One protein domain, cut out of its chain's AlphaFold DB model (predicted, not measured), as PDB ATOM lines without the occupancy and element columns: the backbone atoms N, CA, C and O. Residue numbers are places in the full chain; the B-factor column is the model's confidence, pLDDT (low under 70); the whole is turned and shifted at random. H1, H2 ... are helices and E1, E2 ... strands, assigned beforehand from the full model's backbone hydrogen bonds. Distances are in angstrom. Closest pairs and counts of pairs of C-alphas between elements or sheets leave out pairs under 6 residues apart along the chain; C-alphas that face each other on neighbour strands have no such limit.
ATOM      1  N   PRO A 343      20.033  17.472  75.332       89.19
ATOM      2  CA  PRO A 343      20.865  18.420  74.600       89.19
ATOM      3  C   PRO A 343      19.973  19.401  73.819       89.19
ATOM      4  O   PRO A 343      18.835  19.080  73.464       89.19
ATOM      5  N   ILE A 344      20.468  20.608  73.542       87.56
ATOM      6  CA  ILE A 344      19.711  21.595  72.760       87.56
ATOM      7  C   ILE A 344      19.609  21.106  71.313       87.56
ATOM      8  O   ILE A 344      20.614  21.008  70.614       87.56
ATOM      9  N   VAL A 345      18.398  20.839  70.830       84.44
ATOM     10  CA  VAL A 345      18.174  20.462  69.430       84.44
ATOM     11  C   VAL A 345      18.130  21.711  68.557       84.44
ATOM     12  O   VAL A 345      17.175  22.490  68.608       84.44
ATOM     13  N   PHE A 346      19.157  21.898  67.734       83.69
ATOM     14  CA  PHE A 346      19.288  23.022  66.819       83.69
ATOM     15  C   PHE A 346      19.876  22.533  65.489       83.69
ATOM     16  O   PHE A 346      21.068  22.253  65.393       83.69
ATOM     17  N   ARG A 347      19.041  22.421  64.444       78.94
ATOM     18  CA  ARG A 347      19.444  21.852  63.134       78.94
ATOM     19  C   ARG A 347      20.262  22.815  62.275       78.94
ATOM     20  O   ARG A 347      20.706  22.453  61.189       78.94
ATOM     21  N   ARG A 348      20.438  24.053  62.735       79.12
ATOM     22  CA  ARG A 348      21.167  25.112  62.036       79.12
ATOM     23  C   ARG A 348      22.567  25.281  62.616       79.12
ATOM     24  O   ARG A 348      22.904  24.737  63.663       79.12
ATOM     25  N   ASN A 349      23.387  26.086  61.948       79.06
ATOM     26  CA  ASN A 349      24.707  26.426  62.458       79.06
ATOM     27  C   ASN A 349      24.587  27.270  63.745       79.06
ATOM     28  O   ASN A 349      24.138  28.415  63.701       79.06
ATOM     29  N   SER A 350      24.997  26.706  64.885       84.19
ATOM     30  CA  SER A 350      24.951  27.377  66.189       84.19
ATOM     31  C   SER A 350      26.083  28.393  66.401       84.19
ATOM     32  O   SER A 350      26.006  29.188  67.339       84.19
ATOM     33  N   GLN A 351      27.094  28.439  65.523       84.06
ATOM     34  CA  GLN A 351      28.258  29.327  65.635       84.06
ATOM     35  C   GLN A 351      27.869  30.805  65.721       84.06
ATOM     36  O   GLN A 351      28.487  31.567  66.465       84.06
ATOM     37  N   SER A 352      26.836  31.225  64.987       83.62
ATOM     38  CA  SER A 352      26.347  32.606  65.027       83.62
ATOM     39  C   SER A 352      25.782  32.965  66.404       83.62
ATOM     40  O   SER A 352      26.050  34.049  66.918       83.62
ATOM     41  N   LEU A 353      25.072  32.034  67.047       86.62
ATOM     42  CA  LEU A 353      24.514  32.211  68.390       86.62
ATOM     43  C   LEU A 353      25.600  32.196  69.461       86.62
ATOM     44  O   LEU A 353      25.558  33.011  70.382       86.62
ATOM     45  N   GLN A 354      26.588  31.308  69.320       88.75
ATOM     46  CA  GLN A 354      27.758  31.296  70.194       88.75
ATOM     47  C   GLN A 354      28.491  32.630  70.089       88.75
ATOM     48  O   GLN A 354      28.687  33.297  71.100       88.75
ATOM     49  N   THR A 355      28.821  33.069  68.874       88.94
ATOM     50  CA  THR A 355      29.505  34.346  68.620       88.94
ATOM     51  C   THR A 355      28.731  35.515  69.223       88.94
ATOM     52  O   THR A 355      29.316  36.347  69.914       88.94
ATOM     53  N   LYS A 356      27.403  35.536  69.050       89.06
ATOM     54  CA  LYS A 356      26.529  36.541  69.661       89.06
ATOM     55  C   LYS A 356      26.638  36.543  71.186       89.06
ATOM     56  O   LYS A 356      26.806  37.609  71.769       89.06
ATOM     57  N   ALA A 357      26.577  35.383  71.840       91.06
ATOM     58  CA  ALA A 357      26.727  35.292  73.294       91.06
ATOM     59  C   ALA A 357      28.110  35.788  73.758       91.06
ATOM     60  O   ALA A 357      28.185  36.578  74.698       91.06
ATOM     61  N   HIS A 358      29.185  35.412  73.053       92.44
ATOM     62  CA  HIS A 358      30.556  35.844  73.356       92.44
ATOM     63  C   HIS A 358      30.751  37.358  73.233       92.44
ATOM     64  O   HIS A 358      31.440  37.961  74.049       92.44
ATOM     65  N   GLN A 359      30.151  37.981  72.219       94.12
ATOM     66  CA  GLN A 359      30.234  39.428  72.006       94.12
ATOM     67  C   GLN A 359      29.401  40.221  73.019       94.12
ATOM     68  O   GLN A 359      29.677  41.393  73.260       94.12
ATOM     69  N   THR A 360      28.377  39.591  73.596       94.25
ATOM     70  CA  THR A 360      27.396  40.246  74.466       94.25
ATOM     71  C   THR A 360      27.903  40.400  75.907       94.25
ATOM     72  O   THR A 360      27.512  41.335  76.599       94.25
ATOM     73  N   THR A 361      28.778  39.512  76.384       95.62
ATOM     74  CA  THR A 361      29.370  39.585  77.732       95.62
ATOM     75  C   THR A 361      30.668  38.789  77.804       95.62
ATOM     76  O   THR A 361      30.835  37.820  77.071       95.62
ATOM     77  N   THR A 362      31.580  39.154  78.706       94.94
ATOM     78  CA  THR A 362      32.813  38.397  78.993       94.94
ATOM     79  C   THR A 362      32.622  37.316  80.063       94.94
ATOM     80  O   THR A 362      33.480  36.447  80.221       94.94
ATOM     81  N   ASP A 363      31.500  37.338  80.789       94.62
ATOM     82  CA  ASP A 363      31.167  36.345  81.811       94.62
ATOM     83  C   ASP A 363      30.746  35.021  81.157       94.62
ATOM     84  O   ASP A 363      29.646  34.891  80.619       94.62
ATOM     85  N   LYS A 364      31.623  34.015  81.234       91.75
ATOM     86  CA  LYS A 364      31.433  32.692  80.616       91.75
ATOM     87  C   LYS A 364      30.164  31.964  81.070       91.75
ATOM     88  O   LYS A 364      29.588  31.207  80.288       91.75
ATOM     89  N   VAL A 365      29.725  32.175  82.311       91.62
ATOM     90  CA  VAL A 365      28.511  31.541  82.840       91.62
ATOM     91  C   VAL A 365      27.280  32.219  82.242       91.62
ATOM     92  O   VAL A 365      26.385  31.533  81.748       91.62
ATOM     93  N   VAL A 366      27.275  33.557  82.181       95.06
ATOM     94  CA  VAL A 366      26.210  34.310  81.492       95.06
ATOM     95  C   VAL A 366      26.176  33.958  80.007       95.06
ATOM     96  O   VAL A 366      25.090  33.769  79.469       95.06
ATOM     97  N   GLN A 367      27.329  33.800  79.345       93.75
ATOM     98  CA  GLN A 367      27.387  33.371  77.942       93.75
ATOM     99  C   GLN A 367      26.641  32.043  77.730       93.75
ATOM    100  O   GLN A 367      25.875  31.933  76.775       93.75
ATOM    101  N   GLY A 368      26.828  31.051  78.612       91.62
ATOM    102  CA  GLY A 368      26.127  29.763  78.539       91.62
ATOM    103  C   GLY A 368      24.606  29.903  78.649       91.62
ATOM    104  O   GLY A 368      23.870  29.373  77.816       91.62
ATOM    105  N   CYS A 369      24.138  30.691  79.618       93.75
ATOM    106  CA  CYS A 369      22.715  30.996  79.782       93.75
ATOM    107  C   CYS A 369      22.143  31.753  78.573       93.75
ATOM    108  O   CYS A 369      21.079  31.397  78.071       93.75
ATOM    109  N   LEU A 370      22.855  32.761  78.061       92.81
ATOM    110  CA  LEU A 370      22.450  33.504  76.866       92.81
ATOM    111  C   LEU A 370      22.399  32.605  75.637       92.81
ATOM    112  O   LEU A 370      21.462  32.707  74.855       92.81
ATOM    113  N   PHE A 371      23.362  31.699  75.476       91.62
ATOM    114  CA  PHE A 371      23.340  30.728  74.393       91.62
ATOM    115  C   PHE A 371      22.110  29.818  74.478       91.62
ATOM    116  O   PHE A 371      21.429  29.639  73.470       91.62
ATOM    117  N   TYR A 372      21.776  29.309  75.667       91.12
ATOM    118  CA  TYR A 372      20.540  28.556  75.892       91.12
ATOM    119  C   TYR A 372      19.294  29.372  75.513       91.12
ATOM    120  O   TYR A 372      18.455  28.890  74.748       91.12
ATOM    121  N   ILE A 373      19.191  30.619  75.984       89.19
ATOM    122  CA  ILE A 373      18.064  31.510  75.669       89.19
ATOM    123  C   ILE A 373      18.005  31.779  74.165       89.19
ATOM    124  O   ILE A 373      16.932  31.758  73.574       89.19
ATOM    125  N   TYR A 374      19.143  31.999  73.509       86.88
ATOM    126  CA  TYR A 374      19.177  32.227  72.074       86.88
ATOM    127  C   TYR A 374      18.782  30.975  71.311       86.88
ATOM    128  O   TYR A 374      17.950  31.085  70.427       86.88
ATOM    129  N   ALA A 375      19.315  29.801  71.631       84.12
ATOM    130  CA  ALA A 375      19.063  28.587  70.864       84.12
ATOM    131  C   ALA A 375      17.654  28.010  71.084       84.12
ATOM    132  O   ALA A 375      17.075  27.444  70.159       84.12
ATOM    133  N   THR A 376      17.084  28.186  72.280       84.00
ATOM    134  CA  THR A 376      15.792  27.584  72.665       84.00
ATOM    135  C   THR A 376      14.652  28.595  72.806       84.00
ATOM    136  O   THR A 376      13.477  28.242  72.721       84.00
ATOM    137  N   GLY A 377      14.982  29.870  73.029       80.00
ATOM    138  CA  GLY A 377      14.035  30.977  73.169       80.00
ATOM    139  C   GLY A 377      13.437  31.104  74.547       80.00
ATOM    140  O   GLY A 377      12.812  32.126  74.852       80.00
ATOM    141  N   HIS A 378      13.557  30.067  75.367       86.19
ATOM    142  CA  HIS A 378      13.001  30.055  76.704       86.19
ATOM    143  C   HIS A 378      13.745  31.073  77.555       86.19
ATOM    144  O   HIS A 378      14.951  30.969  77.766       86.19
ATOM    145  N   MET A 379      12.997  32.068  78.025       88.69
ATOM    146  CA  MET A 379      13.492  33.136  78.887       88.69
ATOM    147  C   MET A 379      13.650  32.573  80.293       88.69
ATOM    148  O   MET A 379      12.802  32.772  81.161       88.69
ATOM    149  N   ALA A 380      14.677  31.751  80.472       92.88
ATOM    150  CA  ALA A 380      14.890  31.027  81.704       92.88
ATOM    151  C   ALA A 380      16.355  30.632  81.907       92.88
ATOM    152  O   ALA A 380      17.124  30.510  80.957       92.88
ATOM    153  N   VAL A 381      16.700  30.358  83.161       94.94
ATOM    154  CA  VAL A 381      17.906  29.636  83.562       94.94
ATOM    155  C   VAL A 381      17.460  28.301  84.154       94.94
ATOM    156  O   VAL A 381      16.739  28.272  85.152       94.94
ATOM    157  N   GLU A 382      17.848  27.192  83.523       95.50
ATOM    158  CA  GLU A 382      17.569  25.844  84.030       95.50
ATOM    159  C   GLU A 382      18.771  25.282  84.791       95.50
ATOM    160  O   GLU A 382      19.912  25.336  84.321       95.50
ATOM    161  N   PHE A 383      18.508  24.702  85.959       96.06
ATOM    162  CA  PHE A 383      19.533  24.143  86.830       96.06
ATOM    163  C   PHE A 383      19.008  22.939  87.609       96.06
ATOM    164  O   PHE A 383      17.805  22.707  87.712       96.06
ATOM    165  N   VAL A 384      19.932  22.145  88.133       96.06
ATOM    166  CA  VAL A 384      19.644  20.928  88.893       96.06
ATOM    167  C   VAL A 384      20.327  20.990  90.246       96.06
ATOM    168  O   VAL A 384      21.424  21.536  90.366       96.06
ATOM    169  N   ILE A 385      19.670  20.443  91.266       95.88
ATOM    170  CA  ILE A 385      20.161  20.427  92.646       95.88
ATOM    171  C   ILE A 385      20.171  18.988  93.147       95.88
ATOM    172  O   ILE A 385      19.234  18.226  92.915       95.88
ATOM    173  N   LYS A 386      21.221  18.637  93.880       94.81
ATOM    174  CA  LYS A 386      21.393  17.370  94.575       94.81
ATOM    175  C   LYS A 386      21.625  17.633  96.055       94.81
ATOM    176  O   LYS A 386      22.471  18.448  96.422       94.81
ATOM    177  N   SER A 387      20.885  16.914  96.887       94.38
ATOM    178  CA  SER A 387      20.838  17.109  98.336       94.38
ATOM    179  C   SER A 387      20.808  15.756  99.054       94.38
ATOM    180  O   SER A 387      20.254  14.796  98.521       94.38
ATOM    181  N   LYS A 388      21.400  15.643 100.247       92.25
ATOM    182  CA  LYS A 388      21.273  14.452 101.111       92.25
ATOM    183  C   LYS A 388      19.970  14.453 101.904       92.25
ATOM    184  O   LYS A 388      19.462  13.390 102.231       92.25
ATOM    185  N   SER A 389      19.441  15.634 102.189       91.12
ATOM    186  CA  SER A 389      18.195  15.839 102.921       91.12
ATOM    187  C   SER A 389      17.155  16.509 102.030       91.12
ATOM    188  O   SER A 389      17.502  17.234 101.093       91.12
ATOM    189  N   ALA A 390      15.874  16.294 102.328       91.12
ATOM    190  CA  ALA A 390      14.800  16.984 101.627       91.12
ATOM    191  C   ALA A 390      14.881  18.500 101.888       91.12
ATOM    192  O   ALA A 390      14.920  18.938 103.038       91.12
ATOM    193  N   LEU A 391      14.905  19.305 100.822       90.56
ATOM    194  CA  LEU A 391      15.023  20.768 100.911       90.56
ATOM    195  C   LEU A 391      13.731  21.452 101.388       90.56
ATOM    196  O   LEU A 391      13.777  22.516 102.015       90.56
ATOM    197  N   PHE A 392      12.584  20.849 101.077       91.81
ATOM    198  CA  PHE A 392      11.242  21.303 101.433       91.81
ATOM    199  C   PHE A 392      10.259  20.121 101.429       91.81
ATOM    200  O   PHE A 392      10.558  19.059 100.878       91.81
ATOM    201  N   GLU A 393       9.093  20.312 102.049       89.56
ATOM    202  CA  GLU A 393       7.989  19.348 102.026       89.56
ATOM    203  C   GLU A 393       7.170  19.468 100.730       89.56
ATOM    204  O   GLU A 393       6.893  20.572 100.259       89.56
ATOM    205  N   GLY A 394       6.757  18.325 100.175       90.12
ATOM    206  CA  GLY A 394       6.004  18.242  98.921       90.12
ATOM    207  C   GLY A 394       6.879  18.147  97.666       90.12
ATOM    208  O   GLY A 394       8.102  18.012  97.736       90.12
ATOM    209  N   ASP A 395       6.227  18.203  96.501       91.44
ATOM    210  CA  ASP A 395       6.878  17.948  95.207       91.44
ATOM    211  C   ASP A 395       7.347  19.219  94.492       91.44
ATOM    212  O   ASP A 395       8.210  19.158  93.616       91.44
ATOM    213  N   ILE A 396       6.782  20.380  94.838       92.81
ATOM    214  CA  ILE A 396       7.040  21.644  94.141       92.81
ATOM    215  C   ILE A 396       7.176  22.781  95.145       92.81
ATOM    216  O   ILE A 396       6.273  23.037  95.940       92.81
ATOM    217  N   LEU A 397       8.266  23.531  95.025       91.12
ATOM    218  CA  LEU A 397       8.444  24.823  95.667       91.12
ATOM    219  C   LEU A 397       8.392  25.922  94.602       91.12
ATOM    220  O   LEU A 397       9.094  25.860  93.592       91.12
ATOM    221  N   SER A 398       7.568  26.946  94.821       89.38
ATOM    222  CA  SER A 398       7.534  28.134  93.964       89.38
ATOM    223  C   SER A 398       7.741  29.390  94.792       89.38
ATOM    224  O   SER A 398       6.912  29.707  95.648       89.38
ATOM    225  N   LEU A 399       8.817  30.121  94.508       82.94
ATOM    226  CA  LEU A 399       9.221  31.288  95.285       82.94
ATOM    227  C   LEU A 399       8.946  32.584  94.503       82.94
ATOM    228  O   LEU A 399       9.398  32.725  93.360       82.94
ATOM    229  N   PRO A 400       8.196  33.540  95.081       72.50
ATOM    230  CA  PRO A 400       8.199  34.919  94.617       72.50
ATOM    231  C   PRO A 400       9.488  35.609  95.069       72.50
ATOM    232  O   PRO A 400       9.872  35.505  96.231       72.50
ATOM    233  N   LEU A 401      10.139  36.338  94.165       57.50
ATOM    234  CA  LEU A 401      11.277  37.188  94.509       57.50
ATOM    235  C   LEU A 401      10.809  38.643  94.595       57.50
ATOM    236  O   LEU A 401      10.136  39.141  93.694       57.50
ATOM    237  N   SER A 402      11.145  39.294  95.713       47.31
ATOM    238  CA  SER A 402      11.089  40.746  95.939       47.31
ATOM    239  C   SER A 402       9.980  41.504  95.181       47.31
ATOM    240  O   SER A 402      10.243  42.300  94.279       47.31
ATOM    241  N   GLY A 403       8.717  41.288  95.564       50.06
ATOM    242  CA  GLY A 403       7.602  42.173  95.190       50.06
ATOM    243  C   GLY A 403       7.026  42.032  93.770       50.06
ATOM    244  O   GLY A 403       6.119  42.793  93.432       50.06
ATOM    245  N   LYS A 404       7.471  41.070  92.949       51.25
ATOM    246  CA  LYS A 404       6.830  40.705  91.663       51.25
ATOM    247  C   LYS A 404       6.615  39.180  91.546       51.25
ATOM    248  O   LYS A 404       6.837  38.454  92.512       51.25
ATOM    249  N   LYS A 405       6.035  38.727  90.416       57.25
ATOM    250  CA  LYS A 405       5.558  37.348  90.136       57.25
ATOM    251  C   LYS A 405       6.561  36.251  90.558       57.25
ATOM    252  O   LYS A 405       7.753  36.482  90.701       57.25
ATOM    253  N   LYS A 406       6.045  35.033  90.777       62.19
ATOM    254  CA  LYS A 406       6.844  33.828  91.063       62.19
ATOM    255  C   LYS A 406       7.834  33.573  89.922       62.19
ATOM    256  O   LYS A 406       7.393  33.227  88.829       62.19
ATOM    257  N   ASN A 407       9.129  33.707  90.206       83.38
ATOM    258  CA  ASN A 407      10.183  33.611  89.193       83.38
ATOM    259  C   ASN A 407      11.038  32.347  89.337       83.38
ATOM    260  O   ASN A 407      11.684  31.973  88.369       83.38
ATOM    261  N   ILE A 408      11.006  31.644  90.476       91.69
ATOM    262  CA  ILE A 408      11.702  30.356  90.637       91.69
ATOM    263  C   ILE A 408      10.700  29.238  90.906       91.69
ATOM    264  O   ILE A 408       9.837  29.351  91.782       91.69
ATOM    265  N   THR A 409      10.868  28.133  90.186       93.81
ATOM    266  CA  THR A 409      10.206  26.852  90.448       93.81
ATOM    267  C   THR A 409      11.254  25.771  90.682       93.81
ATOM    268  O   THR A 409      12.237  25.691  89.950       93.81
ATOM    269  N   VAL A 410      11.064  24.954  91.717       95.38
ATOM    270  CA  VAL A 410      11.938  23.828  92.065       95.38
ATOM    271  C   VAL A 410      11.065  22.594  92.234       95.38
ATOM    272  O   VAL A 410      10.191  22.568  93.100       95.38
ATOM    273  N   HIS A 411      11.291  21.578  91.408       95.88
ATOM    274  CA  HIS A 411      10.549  20.323  91.432       95.88
ATOM    275  C   HIS A 411      11.414  19.221  92.033       95.88
ATOM    276  O   HIS A 411      12.538  19.021  91.581       95.88
ATOM    277  N   LYS A 412      10.896  18.478  93.011       94.69
ATOM    278  CA  LYS A 412      11.497  17.214  93.456       94.69
ATOM    279  C   LYS A 412      11.220  16.163  92.378       94.69
ATOM    280  O   LYS A 412      10.062  15.886  92.087       94.69
ATOM    281  N   VAL A 413      12.263  15.608  91.759       92.44
ATOM    282  CA  VAL A 413      12.107  14.712  90.590       92.44
ATOM    283  C   VAL A 413      12.491  13.270  90.868       92.44
ATOM    284  O   VAL A 413      11.921  12.366  90.263       92.44
ATOM    285  N   ALA A 414      13.426  13.037  91.787       86.25
ATOM    286  CA  ALA A 414      13.810  11.690  92.173       86.25
ATOM    287  C   ALA A 414      14.318  11.641  93.614       86.25
ATOM    288  O   ALA A 414      14.942  12.579  94.116       86.25
ATOM    289  N   GLU A 415      14.084  10.496  94.239       83.50
ATOM    290  CA  GLU A 415      14.824  10.030  95.401       83.50
ATOM    291  C   GLU A 415      15.672   8.850  94.936       83.50
ATOM    292  O   GLU A 415      15.172   7.866  94.394       83.50
ATOM    293  N   THR A 416      16.983   9.013  95.027       80.00
ATOM    294  CA  THR A 416      17.947   8.031  94.534       80.00
ATOM    295  C   THR A 416      18.013   6.834  95.485       80.00
ATOM    296  O   THR A 416      17.783   6.996  96.685       80.00
ATOM    297  N   PRO A 417      18.428   5.643  95.014       77.69
ATOM    298  CA  PRO A 417      18.685   4.498  95.894       77.69
ATOM    299  C   PRO A 417      19.711   4.796  96.999       77.69
ATOM    300  O   PRO A 417      19.730   4.124  98.025       77.69
ATOM    301  N   SER A 418      20.557   5.815  96.801       77.31
ATOM    302  CA  SER A 418      21.526   6.291  97.788       77.31
ATOM    303  C   SER A 418      20.919   7.201  98.872       77.31
ATOM    304  O   SER A 418      21.657   7.732  99.702       77.31
ATOM    305  N   GLY A 419      19.593   7.393  98.871       84.31
ATOM    306  CA  GLY A 419      18.862   8.247  99.812       84.31
ATOM    307  C   GLY A 419      19.023   9.745  99.547       84.31
ATOM    308  O   GLY A 419      18.702  10.558 100.406       84.31
ATOM    309  N   LYS A 420      19.561  10.132  98.383       89.56
ATOM    310  CA  LYS A 420      19.718  11.539  97.984       89.56
ATOM    311  C   LYS A 420      18.530  12.013  97.166       89.56
ATOM    312  O   LYS A 420      17.962  11.251  96.386       89.56
ATOM    313  N   PHE A 421      18.244  13.299  97.269       92.81
ATOM    314  CA  PHE A 421      17.178  13.978  96.552       92.81
ATOM    315  C   PHE A 421      17.736  14.729  95.350       92.81
ATOM    316  O   PHE A 421      18.743  15.435  95.462       92.81
ATOM    317  N   ILE A 422      17.055  14.592  94.214       95.06
ATOM    318  CA  ILE A 422      17.327  15.352  92.997       95.06
ATOM    319  C   ILE A 422      16.174  16.316  92.753       95.06
ATOM    320  O   ILE A 422      14.999  15.930  92.795       95.06
ATOM    321  N   TYR A 423      16.530  17.559  92.445       96.50
ATOM    322  CA  TYR A 423      15.596  18.610  92.088       96.50
ATOM    323  C   TYR A 423      15.914  19.192  90.714       96.50
ATOM    324  O   TYR A 423      17.076  19.398  90.365       96.50
ATOM    325  N   ASP A 424      14.861  19.497  89.964       97.12
ATOM    326  CA  ASP A 424      14.913  20.187  88.680       97.12
ATOM    327  C   ASP A 424      14.290  21.573  88.832       97.12
ATOM    328  O   ASP A 424      13.124  21.698  89.218       97.12
ATOM    329  N   ALA A 425      15.070  22.611  88.555       96.56
ATOM    330  CA  ALA A 425      14.703  23.982  88.840       96.56
ATOM    331  C   ALA A 425      14.773  24.881  87.605       96.56
ATOM    332  O   ALA A 425      15.598  24.713  86.699       96.56
ATOM    333  N   THR A 426      13.890  25.873  87.585       96.00
ATOM    334  CA  THR A 426      13.834  26.896  86.547       96.00
ATOM    335  C   THR A 426      13.675  28.264  87.188       96.00
ATOM    336  O   THR A 426      12.741  28.490  87.961       96.00
ATOM    337  N   PHE A 427      14.568  29.183  86.828       94.75
ATOM    338  CA  PHE A 427      14.404  30.612  87.059       94.75
ATOM    339  C   PHE A 427      13.863  31.244  85.775       94.75
ATOM    340  O   PHE A 427      14.535  31.193  84.750       94.75
ATOM    341  N   HIS A 428      12.673  31.833  85.802       92.75
ATOM    342  CA  HIS A 428      12.085  32.537  84.665       92.75
ATOM    343  C   HIS A 428      12.559  33.989  84.620       92.75
ATOM    344  O   HIS A 428      12.524  34.700  85.623       92.75
ATOM    345  N   LEU A 429      12.992  34.410  83.439       90.06
ATOM    346  CA  LEU A 429      13.496  35.744  83.155       90.06
ATOM    347  C   LEU A 429      12.433  36.554  82.419       90.06
ATOM    348  O   LEU A 429      11.696  36.017  81.587       90.06
ATOM    349  N   ASP A 430      12.410  37.856  82.678       86.56
ATOM    350  CA  ASP A 430      11.613  38.804  81.897       86.56
ATOM    351  C   ASP A 430      12.371  39.252  80.632       86.56
ATOM    352  O   ASP A 430      11.765  39.460  79.579       86.56
ATOM    353  N   GLU A 431      13.705  39.333  80.712       87.94
ATOM    354  CA  GLU A 431      14.595  39.846  79.663       87.94
ATOM    355  C   GLU A 431      15.855  38.975  79.489       87.94
ATOM    356  O   GLU A 431      16.155  38.104  80.307       87.94
ATOM    357  N   SER A 432      16.547  39.145  78.357       88.38
ATOM    358  CA  SER A 432      17.697  38.314  77.942       88.38
ATOM    359  C   SER A 432      18.994  39.115  77.859       88.38
ATOM    360  O   SER A 432      19.914  38.743  77.132       88.38
ATOM    361  N   ASP A 433      19.064  40.242  78.561       93.81
ATOM    362  CA  ASP A 433      20.287  41.021  78.673       93.81
ATOM    363  C   ASP A 433      21.228  40.422  79.745       93.81
ATOM    364  O   ASP A 433      20.782  39.726  80.667       93.81
ATOM    365  N   PRO A 434      22.544  40.682  79.654       96.31
ATOM    366  CA  PRO A 434      23.522  40.148  80.600       96.31
ATOM    367  C   PRO A 434      23.261  40.477  82.066       96.31
ATOM    368  O   PRO A 434      23.545  39.637  82.920       96.31
ATOM    369  N   ALA A 435      22.758  41.677  82.368       95.56
ATOM    370  CA  ALA A 435      22.567  42.116  83.745       95.56
ATOM    371  C   ALA A 435      21.410  41.349  84.391       95.56
ATOM    372  O   ALA A 435      21.561  40.855  85.507       95.56
ATOM    373  N   THR A 436      20.307  41.158  83.662       93.94
ATOM    374  CA  THR A 436      19.174  40.340  84.119       93.94
ATOM    375  C   THR A 436      19.576  38.884  84.347       93.94
ATOM    376  O   THR A 436      19.241  38.303  85.379       93.94
ATOM    377  N   VAL A 437      20.340  38.285  83.425       95.25
ATOM    378  CA  VAL A 437      20.811  36.897  83.576       95.25
ATOM    379  C   VAL A 437      21.762  36.757  84.767       95.25
ATOM    380  O   VAL A 437      21.660  35.788  85.518       95.25
ATOM    381  N   ARG A 438      22.668  37.720  84.968       96.81
ATOM    382  CA  ARG A 438      23.588  37.729  86.111       96.81
ATOM    383  C   ARG A 438      22.838  37.877  87.433       96.81
ATOM    384  O   ARG A 438      23.029  37.047  88.312       96.81
ATOM    385  N   ALA A 439      21.907  38.825  87.528       93.75
ATOM    386  CA  ALA A 439      21.071  38.992  88.714       93.75
ATOM    387  C   ALA A 439      20.276  37.716  89.051       93.75
ATOM    388  O   ALA A 439      20.165  37.340  90.215       93.75
ATOM    389  N   ALA A 440      19.762  37.008  88.040       93.81
ATOM    390  CA  ALA A 440      19.092  35.727  88.248       93.81
ATOM    391  C   ALA A 440      20.035  34.648  88.805       93.81
ATOM    392  O   ALA A 440      19.641  33.888  89.685       93.81
ATOM    393  N   LEU A 441      21.275  34.583  88.316       95.62
ATOM    394  CA  LEU A 441      22.288  33.659  88.834       95.62
ATOM    395  C   LEU A 441      22.663  33.986  90.284       95.62
ATOM    396  O   LEU A 441      22.749  33.067  91.094       95.62
ATOM    397  N   ASP A 442      22.792  35.265  90.630       94.88
ATOM    398  CA  ASP A 442      23.095  35.699  91.997       94.88
ATOM    399  C   ASP A 442      21.956  35.319  92.970       94.88
ATOM    400  O   ASP A 442      22.196  34.849  94.085       94.88
ATOM    401  N   GLU A 443      20.695  35.433  92.536       93.19
ATOM    402  CA  GLU A 443      19.533  34.974  93.314       93.19
ATOM    403  C   GLU A 443      19.466  33.443  93.432       93.19
ATOM    404  O   GLU A 443      19.100  32.921  94.489       93.19
ATOM    405  N   ILE A 444      19.852  32.698  92.387       94.56
ATOM    406  CA  ILE A 444      20.006  31.237  92.477       94.56
ATOM    407  C   ILE A 444      21.077  30.902  93.519       94.56
ATOM    408  O   ILE A 444      20.829  30.082  94.397       94.56
ATOM    409  N   GLU A 445      22.242  31.545  93.478       94.94
ATOM    410  CA  GLU A 445      23.327  31.311  94.436       94.94
ATOM    411  C   GLU A 445      22.902  31.609  95.878       94.94
ATOM    412  O   GLU A 445      23.200  30.825  96.786       94.94
ATOM    413  N   LYS A 446      22.131  32.678  96.092       93.19
ATOM    414  CA  LYS A 446      21.538  33.002  97.393       93.19
ATOM    415  C   LYS A 446      20.557  31.926  97.864       93.19
ATOM    416  O   LYS A 446      20.676  31.458  98.996       93.19
ATOM    417  N   LEU A 447      19.642  31.483  97.000       92.50
ATOM    418  CA  LEU A 447      18.710  30.392  97.306       92.50
ATOM    419  C   LEU A 447      19.458  29.103  97.674       92.50
ATOM    420  O   LEU A 447      19.117  28.414  98.636       92.50
ATOM    421  N   ILE A 448      20.506  28.778  96.920       94.31
ATOM    422  CA  ILE A 448      21.353  27.619  97.184       94.31
ATOM    423  C   ILE A 448      22.062  27.753  98.537       94.31
ATOM    424  O   ILE A 448      22.133  26.774  99.281       94.31
ATOM    425  N   ALA A 449      22.563  28.939  98.886       93.00
ATOM    426  CA  ALA A 449      23.176  29.189 100.187       93.00
ATOM    427  C   ALA A 449      22.173  28.994 101.339       93.00
ATOM    428  O   ALA A 449      22.511  28.351 102.334       93.00
ATOM    429  N   GLU A 450      20.930  29.458 101.183       91.44
ATOM    430  CA  GLU A 450      19.850  29.239 102.157       91.44
ATOM    431  C   GLU A 450      19.533  27.749 102.339       91.44
ATOM    432  O   GLU A 450      19.388  27.267 103.466       91.44
ATOM    433  N   PHE A 451      19.485  26.982 101.249       92.81
ATOM    434  CA  PHE A 451      19.327  25.533 101.330       92.81
ATOM    435  C   PHE A 451      20.533  24.838 101.957       92.81
ATOM    436  O   PHE A 451      20.356  23.887 102.718       92.81
ATOM    437  N   LYS A 452      21.749  25.329 101.714       91.31
ATOM    438  CA  LYS A 452      22.974  24.756 102.280       91.31
ATOM    439  C   LYS A 452      23.062  24.912 103.802       91.31
ATOM    440  O   LYS A 452      23.689  24.091 104.464       91.31
ATOM    441  N   ILE A 453      22.399  25.922 104.373       85.75
ATOM    442  CA  ILE A 453      22.237  26.048 105.832       85.75
ATOM    443  C   ILE A 453      21.435  24.860 106.393       85.75
ATOM    444  O   ILE A 453      21.717  24.398 107.496       85.75
ATOM    445  N   LYS A 454      20.461  24.341 105.632       80.00
ATOM    446  CA  LYS A 454      19.655  23.168 106.012       80.00
ATOM    447  C   LYS A 454      20.354  21.844 105.693       80.00
ATOM    448  O   LYS A 454      20.220  20.892 106.456       80.00
ATOM    449  N   ASP A 455      21.095  21.786 104.587       78.94
ATOM    450  CA  ASP A 455      21.893  20.627 104.184       78.94
ATOM    451  C   ASP A 455      23.323  21.033 103.807       78.94
ATOM    452  O   ASP A 455      23.593  21.547 102.719       78.94
ATOM    453  N   GLY A 456      24.274  20.730 104.693       75.62
ATOM    454  CA  GLY A 456      25.688  21.030 104.481       75.62
ATOM    455  C   GLY A 456      26.324  20.325 103.271       75.62
ATOM    456  O   GLY A 456      27.451  20.665 102.909       75.62
ATOM    457  N   ASN A 457      25.642  19.362 102.633       83.94
ATOM    458  CA  ASN A 457      26.140  18.601 101.485       83.94
ATOM    459  C   ASN A 457      25.249  18.743 100.239       83.94
ATOM    460  O   ASN A 457      24.848  17.761  99.613       83.94
ATOM    461  N   LEU A 458      24.972  19.994  99.879       91.94
ATOM    462  CA  LEU A 458      24.236  20.374  98.680       91.94
ATOM    463  C   LEU A 458      25.186  20.645  97.501       91.94
ATOM    464  O   LEU A 458      26.178  21.367  97.640       91.94
ATOM    465  N   ARG A 459      24.865  20.087  96.328       92.69
ATOM    466  CA  ARG A 459      25.513  20.388  95.038       92.69
ATOM    467  C   ARG A 459      24.477  20.873  94.034       92.69
ATOM    468  O   ARG A 459      23.341  20.415  94.057       92.69
ATOM    469  N   TRP A 460      24.858  21.784  93.149       94.62
ATOM    470  CA  TRP A 460      23.988  22.233  92.068       94.62
ATOM    471  C   TRP A 460      24.804  22.558  90.822       94.62
ATOM    472  O   TRP A 460      26.007  22.816  90.914       94.62
ATOM    473  N   ARG A 461      24.145  22.543  89.663       93.62
ATOM    474  CA  ARG A 461      24.769  22.848  88.373       93.62
ATOM    475  C   ARG A 461      23.745  23.400  87.380       93.62
ATOM    476  O   ARG A 461      22.575  23.023  87.410       93.62
ATOM    477  N   LEU A 462      24.197  24.272  86.479       94.06
ATOM    478  CA  LEU A 462      23.413  24.728  85.326       94.06
ATOM    479  C   LEU A 462      23.270  23.613  84.290       94.06
ATOM    480  O   LEU A 462      24.242  22.920  83.993       94.06
ATOM    481  N   LYS A 463      22.090  23.486  83.675       92.38
ATOM    482  CA  LYS A 463      21.881  22.483  82.623       92.38
ATOM    483  C   LYS A 463      22.630  22.794  81.321       92.38
ATOM    484  O   LYS A 463      22.916  21.898  80.539       92.38
ATOM    485  N   TYR A 464      22.944  24.059  81.062       89.94
ATOM    486  CA  TYR A 464      23.574  24.465  79.807       89.94
ATOM    487  C   TYR A 464      24.707  25.445  80.074       89.94
ATOM    488  O   TYR A 464      24.498  26.527  80.621       89.94
ATOM    489  N   GLN A 465      25.917  25.043  79.692       84.75
ATOM    490  CA  GLN A 465      27.138  25.829  79.814       84.75
ATOM    491  C   GLN A 465      27.899  25.739  78.489       84.75
ATOM    492  O   GLN A 465      28.011  24.661  77.915       84.75
ATOM    493  N   LEU A 466      28.419  26.871  78.005       78.50
ATOM    494  CA  LEU A 466      29.220  26.911  76.771       78.50
ATOM    495  C   LEU A 466      30.609  26.285  76.936       78.50
ATOM    496  O   LEU A 466      31.249  25.929  75.952       78.50
ATOM    497  N   TYR A 467      31.076  26.172  78.175       72.19
ATOM    498  CA  TYR A 467      32.387  25.648  78.518       72.19
ATOM    499  C   TYR A 467      32.204  24.518  79.523       72.19
ATOM    500  O   TYR A 467      31.388  24.649  80.438       72.19
ATOM    501  N   GLY A 468      32.967  23.436  79.359       60.44
ATOM    502  CA  GLY A 468      33.016  22.358  80.344       60.44
ATOM    503  C   GLY A 468      33.434  22.881  81.718       60.44
ATOM    504  O   GLY A 468      34.130  23.900  81.824       60.44
ATOM    505  N   SER A 469      33.012  22.190  82.780       52.66
ATOM    506  CA  SER A 469      33.569  22.474  84.103       52.66
ATOM    507  C   SER A 469      35.086  22.253  84.059       52.66
ATOM    508  O   SER A 469      35.537  21.375  83.326       52.66
ATOM    509  N   PRO A 470      35.896  23.003  84.828       44.84
ATOM    510  CA  PRO A 470      37.347  22.805  84.865       44.84
ATOM    511  C   PRO A 470      37.752  21.338  85.089       44.84
ATOM    512  O   PRO A 470      38.713  20.877  84.496       44.84
ATOM    513  N   SER A 471      36.948  20.587  85.852       47.06
ATOM    514  CA  SER A 471      37.125  19.154  86.114       47.06
ATOM    515  C   SER A 471      36.934  18.224  84.909       47.06
ATOM    516  O   SER A 471      37.330  17.069  84.992       47.06
ATOM    517  N   ASP A 472      36.289  18.680  83.832       49.31
ATOM    518  CA  ASP A 472      35.984  17.853  82.653       49.31
ATOM    519  C   ASP A 472      37.089  17.944  81.580       49.31
ATOM    520  O   ASP A 472      37.092  17.156  80.639       49.31
ATOM    521  N   ASN A 473      38.030  18.890  81.717       45.25
ATOM    522  CA  ASN A 473      39.092  19.169  80.739       45.25
ATOM    523  C   ASN A 473      40.497  18.725  81.182       45.25
ATOM    524  O   ASN A 473      41.446  18.901  80.418       45.25
ATOM    525  N   ASP A 474      40.642  18.117  82.358       43.16
ATOM    526  CA  ASP A 474      41.917  17.550  82.813       43.16
ATOM    527  C   ASP A 474      42.091  16.123  82.264       43.16
ATOM    528  O   ASP A 474      42.177  15.145  83.004       43.16
ATOM    529  N   VAL A 475      42.111  15.982  80.934       54.22
ATOM    530  CA  VAL A 475      42.661  14.773  80.309       54.22
ATOM    531  C   VAL A 475      44.151  15.022  80.155       54.22
ATOM    532  O   VAL A 475      44.581  15.694  79.214       54.22
ATOM    533  N   GLU A 476      44.941  14.520  81.104       54.31
ATOM    534  CA  GLU A 476      46.387  14.480  80.915       54.31
ATOM    535  C   GLU A 476      46.688  13.699  79.626       54.31
ATOM    536  O   GLU A 476      46.091  12.639  79.400       54.31
ATOM    537  N   PRO A 477      47.561  14.216  78.744       60.38
ATOM    538  CA  PRO A 477      47.962  13.473  77.564       60.38
ATOM    539  C   PRO A 477      48.529  12.119  77.992       60.38
ATOM    540  O   PRO A 477      49.248  12.010  78.988       60.38
ATOM    541  N   ASN A 478      48.215  11.082  77.222       71.06
ATOM    542  CA  ASN A 478      48.837   9.778  77.372       71.06
ATOM    543  C   ASN A 478      50.367   9.935  77.323       71.06
ATOM    544  O   ASN A 478      50.895  10.892  76.756       71.06
ATOM    545  N   ALA A 479      51.096   8.965  77.875       71.69
ATOM    546  CA  ALA A 479      52.561   8.997  77.926       71.69
ATOM    547  C   ALA A 479      53.249   9.146  76.544       71.69
ATOM    548  O   ALA A 479      54.428   9.486  76.485       71.69
ATOM    549  N   ASP A 480      52.527   8.907  75.444       79.56
ATOM    550  CA  ASP A 480      52.970   9.086  74.056       79.56
ATOM    551  C   ASP A 480      52.574  10.443  73.429       79.56
ATOM    552  O   ASP A 480      52.863  10.691  72.258       79.56
ATOM    553  N   GLY A 481      51.921  11.327  74.186       68.06
ATOM    554  CA  GLY A 481      51.431  12.627  73.725       68.06
ATOM    555  C   GLY A 481      50.077  12.589  73.009       68.06
ATOM    556  O   GLY A 481      49.609  13.637  72.560       68.06
ATOM    557  N   SER A 482      49.428  11.425  72.896       63.44
ATOM    558  CA  SER A 482      48.061  11.324  72.377       63.44
ATOM    559  C   SER A 482      47.026  11.699  73.444       63.44
ATOM    560  O   SER A 482      47.257  11.548  74.640       63.44
ATOM    561  N   PHE A 483      45.852  12.170  73.031       54.84
ATOM    562  CA  PHE A 483      44.693  12.310  73.914       54.84
ATOM    563  C   PHE A 483      43.534  11.489  73.352       54.84
ATOM    564  O   PHE A 483      43.342  11.404  72.139       54.84
ATOM    565  N   THR A 484      42.759  10.867  74.237       56.28
ATOM    566  CA  THR A 484      41.534  10.148  73.867       56.28
ATOM    567  C   THR A 484      40.341  10.973  74.323       56.28
ATOM    568  O   THR A 484      40.166  11.195  75.517       56.28
ATOM    569  N   ILE A 485      39.513  11.426  73.380       60.66
ATOM    570  CA  ILE A 485      38.232  12.060  73.706       60.66
ATOM    571  C   ILE A 485      37.181  10.954  73.786       60.66
ATOM    572  O   ILE A 485      36.804  10.377  72.766       60.66
ATOM    573  N   VAL A 486      36.700  10.662  74.992       61.06
ATOM    574  CA  VAL A 486      35.521   9.812  75.186       61.06
ATOM    575  C   VAL A 486      34.300  10.722  75.270       61.06
ATOM    576  O   VAL A 486      34.098  11.408  76.267       61.06
ATOM    577  N   LEU A 487      33.487  10.742  74.214       64.31
ATOM    578  CA  LEU A 487      32.185  11.408  74.232       64.31
ATOM    579  C   LEU A 487      31.134  10.407  74.710       64.31
ATOM    580  O   LEU A 487      30.827   9.442  74.011       64.31
ATOM    581  N   ASN A 488      30.584  10.629  75.904       71.19
ATOM    582  CA  ASN A 488      29.426   9.869  76.353       71.19
ATOM    583  C   ASN A 488      28.166  10.420  75.671       71.19
ATOM    584  O   ASN A 488      27.719  11.525  75.970       71.19
ATOM    585  N   MET A 489      27.607   9.634  74.752       74.94
ATOM    586  CA  MET A 489      26.410   9.991  73.986       74.94
ATOM    587  C   MET A 489      25.120   9.915  74.827       74.94
ATOM    588  O   MET A 489      24.101  10.460  74.423       74.94
ATOM    589  N   ASP A 490      25.169   9.314  76.021       76.69
ATOM    590  CA  ASP A 490      24.029   9.182  76.941       76.69
ATOM    591  C   ASP A 490      24.049  10.210  78.085       76.69
ATOM    592  O   ASP A 490      23.327  10.067  79.079       76.69
ATOM    593  N   ASP A 491      24.899  11.232  77.976       81.75
ATOM    594  CA  ASP A 491      25.056  12.276  78.980       81.75
ATOM    595  C   ASP A 491      25.008  13.669  78.325       81.75
ATOM    596  O   ASP A 491      25.918  14.052  77.576       81.75
ATOM    597  N   PRO A 492      23.959  14.462  78.614       80.25
ATOM    598  CA  PRO A 492      23.722  15.741  77.951       80.25
ATOM    599  C   PRO A 492      24.796  16.795  78.268       80.25
ATOM    600  O   PRO A 492      24.857  17.825  77.600       80.25
ATOM    601  N   ARG A 493      25.670  16.564  79.256       83.88
ATOM    602  CA  ARG A 493      26.752  17.491  79.624       83.88
ATOM    603  C   ARG A 493      27.883  17.504  78.604       83.88
ATOM    604  O   ARG A 493      28.515  18.538  78.416       83.88
ATOM    605  N   HIS A 494      28.123  16.376  77.936       77.25
ATOM    606  CA  HIS A 494      29.171  16.266  76.919       77.25
ATOM    607  C   HIS A 494      28.729  16.804  75.554       77.25
ATOM    608  O   HIS A 494      29.569  17.039  74.690       77.25
ATOM    609  N   THR A 495      27.424  17.026  75.360       74.62
ATOM    610  CA  THR A 495      26.868  17.539  74.105       74.62
ATOM    611  C   THR A 495      25.873  18.659  74.378       74.62
ATOM    612  O   THR A 495      24.697  18.416  74.620       74.62
ATOM    613  N   MET A 496      26.322  19.915  74.299       76.81
ATOM    614  CA  MET A 496      25.434  21.063  74.525       76.81
ATOM    615  C   MET A 496      24.341  21.173  73.448       76.81
ATOM    616  O   MET A 496      23.208  21.536  73.764       76.81
ATOM    617  N   VAL A 497      24.675  20.891  72.182       84.06
ATOM    618  CA  VAL A 497      23.789  21.068  71.020       84.06
ATOM    619  C   VAL A 497      23.865  19.854  70.106       84.06
ATOM    620  O   VAL A 497      24.958  19.379  69.811       84.06
ATOM    621  N   ALA A 498      22.719  19.409  69.600       83.25
ATOM    622  CA  ALA A 498      22.602  18.355  68.601       83.25
ATOM    623  C   ALA A 498      21.716  18.803  67.434       83.25
ATOM    624  O   ALA A 498      20.784  19.585  67.618       83.25
ATOM    625  N   SER A 499      21.961  18.286  66.230       79.44
ATOM    626  CA  SER A 499      21.049  18.501  65.102       79.44
ATOM    627  C   SER A 499      19.772  17.673  65.244       79.44
ATOM    628  O   SER A 499      18.688  18.144  64.912       79.44
ATOM    629  N   ASP A 500      19.879  16.451  65.759       78.50
ATOM    630  CA  ASP A 500      18.742  15.557  65.942       78.50
ATOM    631  C   ASP A 500      18.977  14.626  67.139       78.50
ATOM    632  O   ASP A 500      20.102  14.183  67.366       78.50
ATOM    633  N   LEU A 501      17.922  14.325  67.904       77.81
ATOM    634  CA  LEU A 501      18.017  13.390  69.028       77.81
ATOM    635  C   LEU A 501      18.129  11.930  68.574       77.81
ATOM    636  O   LEU A 501      18.644  11.106  69.321       77.81
ATOM    637  N   THR A 502      17.701  11.606  67.351       76.19
ATOM    638  CA  THR A 502      17.830  10.259  66.763       76.19
ATOM    639  C   THR A 502      19.283   9.807  66.606       76.19
ATOM    640  O   THR A 502      19.547   8.616  66.463       76.19
ATOM    641  N   MET A 503      20.238  10.737  66.689       74.12
ATOM    642  CA  MET A 503      21.667  10.435  66.691       74.12
ATOM    643  C   MET A 503      22.153   9.779  67.993       74.12
ATOM    644  O   MET A 503      23.251   9.224  68.004       74.12
ATOM    645  N   PHE A 504      21.369   9.836  69.077       78.56
ATOM    646  CA  PHE A 504      21.717   9.251  70.372       78.56
ATOM    647  C   PHE A 504      20.966   7.923  70.568       78.56
ATOM    648  O   PHE A 504      19.740   7.911  70.717       78.56
ATOM    649  N   PRO A 505      21.658   6.772  70.531       61.34
ATOM    650  CA  PRO A 505      21.004   5.479  70.669       61.34
ATOM    651  C   PRO A 505      20.553   5.230  72.119       61.34
ATOM    652  O   PRO A 505      21.380   5.141  73.012       61.34
ATOM    653  N   LYS A 506      19.250   4.984  72.336       59.78
ATOM    654  CA  LYS A 506      18.673   4.472  73.607       59.78
ATOM    655  C   LYS A 506      18.856   5.360  74.854       59.78
ATOM    656  O   LYS A 506      18.961   4.854  75.971       59.78
ATOM    657  N   SER A 507      18.795   6.671  74.702       65.62
ATOM    658  CA  SER A 507      18.972   7.601  75.819       65.62
ATOM    659  C   SER A 507      17.658   7.872  76.580       65.62
ATOM    660  O   SER A 507      16.770   8.574  76.089       65.62
ATOM    661  N   ASP A 508      17.535   7.332  77.801       81.69
ATOM    662  CA  ASP A 508      16.598   7.841  78.816       81.69
ATOM    663  C   ASP A 508      17.151   9.161  79.369       81.69
ATOM    664  O   ASP A 508      18.169   9.187  80.065       81.69
ATOM    665  N   TRP A 509      16.475  10.257  79.027       88.44
ATOM    666  CA  TRP A 509      16.874  11.621  79.376       88.44
ATOM    667  C   TRP A 509      16.398  12.068  80.762       88.44
ATOM    668  O   TRP A 509      16.503  13.254  81.088       88.44
ATOM    669  N   LYS A 510      15.854  11.158  81.580       91.56
ATOM    670  CA  LYS A 510      15.587  11.437  82.994       91.56
ATOM    671  C   LYS A 510      16.867  11.850  83.708       91.56
ATOM    672  O   LYS A 510      17.905  11.224  83.529       91.56
ATOM    673  N   ILE A 511      16.780  12.889  84.536       89.81
ATOM    674  CA  ILE A 511      17.923  13.428  85.276       89.81
ATOM    675  C   ILE A 511      18.499  12.349  86.193       89.81
ATOM    676  O   ILE A 511      17.799  11.827  87.064       89.81
ATOM    677  N   LYS A 512      19.788  12.057  86.010       88.94
ATOM    678  CA  LYS A 512      20.517  11.037  86.768       88.94
ATOM    679  C   LYS A 512      21.413  11.660  87.830       88.94
ATOM    680  O   LYS A 512      21.820  12.818  87.730       88.94
ATOM    681  N   GLU A 513      21.721  10.883  88.863       87.88
ATOM    682  CA  GLU A 513      22.506  11.353  90.008       87.88
ATOM    683  C   GLU A 513      23.933  11.765  89.598       87.88
ATOM    684  O   GLU A 513      24.490  12.715  90.153       87.88
ATOM    685  N   GLU A 514      24.519  11.043  88.647       86.94
ATOM    686  CA  GLU A 514      25.867  11.233  88.110       86.94
ATOM    687  C   GLU A 514      26.021  12.504  87.265       86.94
ATOM    688  O   GLU A 514      27.148  12.950  87.028       86.94
TER     689      GLU A 514
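This is residues 343 to 514 of the 516 residues of an uncharacterized protein of Candidatus Zambryskibacteria bacterium (UniProt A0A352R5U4). A twisted sheet of five strands has the long helix H3 packed along one face; H2 packs across the first end of H3 and H1 packs on H2, farther from the sheet. After the last strand, residues 463 to 514 wander with no named element, and their residues 477 to 482 stick out as the tip of a loop. The printed part has 172 residues, with three named helices and five named strands in the order H1 H2 E1 E2 E3 E4 H3 E5. The antiparallel sheet runs E2 E3 E4 E1 E5; the class is mixed, with 79 residues, under half, in named elements. The whole is compact, with a radius of gyration of the C-alphas of 17.5 A and spans of 53 by 40 by 32 A.

Find C-alpha 351 at (28.258, 29.327, 65.635), where H1 begins; it runs to residue 360, 14.1 A. H2, residues 364 to 376, covers 18.3 A. Next come strands E1, residues 380 to 387, 22.5 A; E2, 396 to 400, 13.3 A; E3, 406 to 415, 25.5 A; and E4, 421 to 428, 22.6 A. H3, residues 434 to 454, starts from C-alpha 434 at (23.522, 40.148, 80.600) and covers 30.8 A. E5, residues 459 to 462, 10.8 A, ends at C-alpha 462, (23.413, 24.728, 85.326).

Begin at the sheet, where E2, E3 and E4 form a meander, each strand the antiparallel neighbour of the one before. With E1, the antiparallel neighbour of E4, they make a Greek key. Look for N 397 and O 410, 2.9 A, between E2 and E3; N 409 and O 426, 2.9 A, between E3 and E4; N 381 and O 427, 2.8 A, between E4 and E1; and N 386 and O 459, 2.8 A, between E1 and E5. H3 is on the sheet at a height of 8.7 A, over E4 and E1. E4, H3 and E5 form a split strand-helix-strand unit, E1 lying between its strands, with a right-handed crossover. H2 only grazes the sheet, with residues 365 to 373. H2 and H3 touch, closest at the C-alphas of Val 366 and Arg 438, 6.3 A. H1 and H2 touch, closest at the C-alphas of Ala 357 and Gln 367, 5.1 A, at a steep tilt of 46 degrees, opposite ways. Every O i to N i+4 pair is within hydrogen-bond range in H1 and H2, and 16 of 17 are in H3.

The farthest C-alphas, of Gly 403 and Asp 480, are 60.0 A apart. The printed part has no cut and no long link between named elements. Residues 344 to 345 pair parallel with 497 to 498. The model's mean pLDDT over the printed part is 83.3; it is under 70 at residues 401 to 406, 468 to 477, 481 to 487 and 505 to 507.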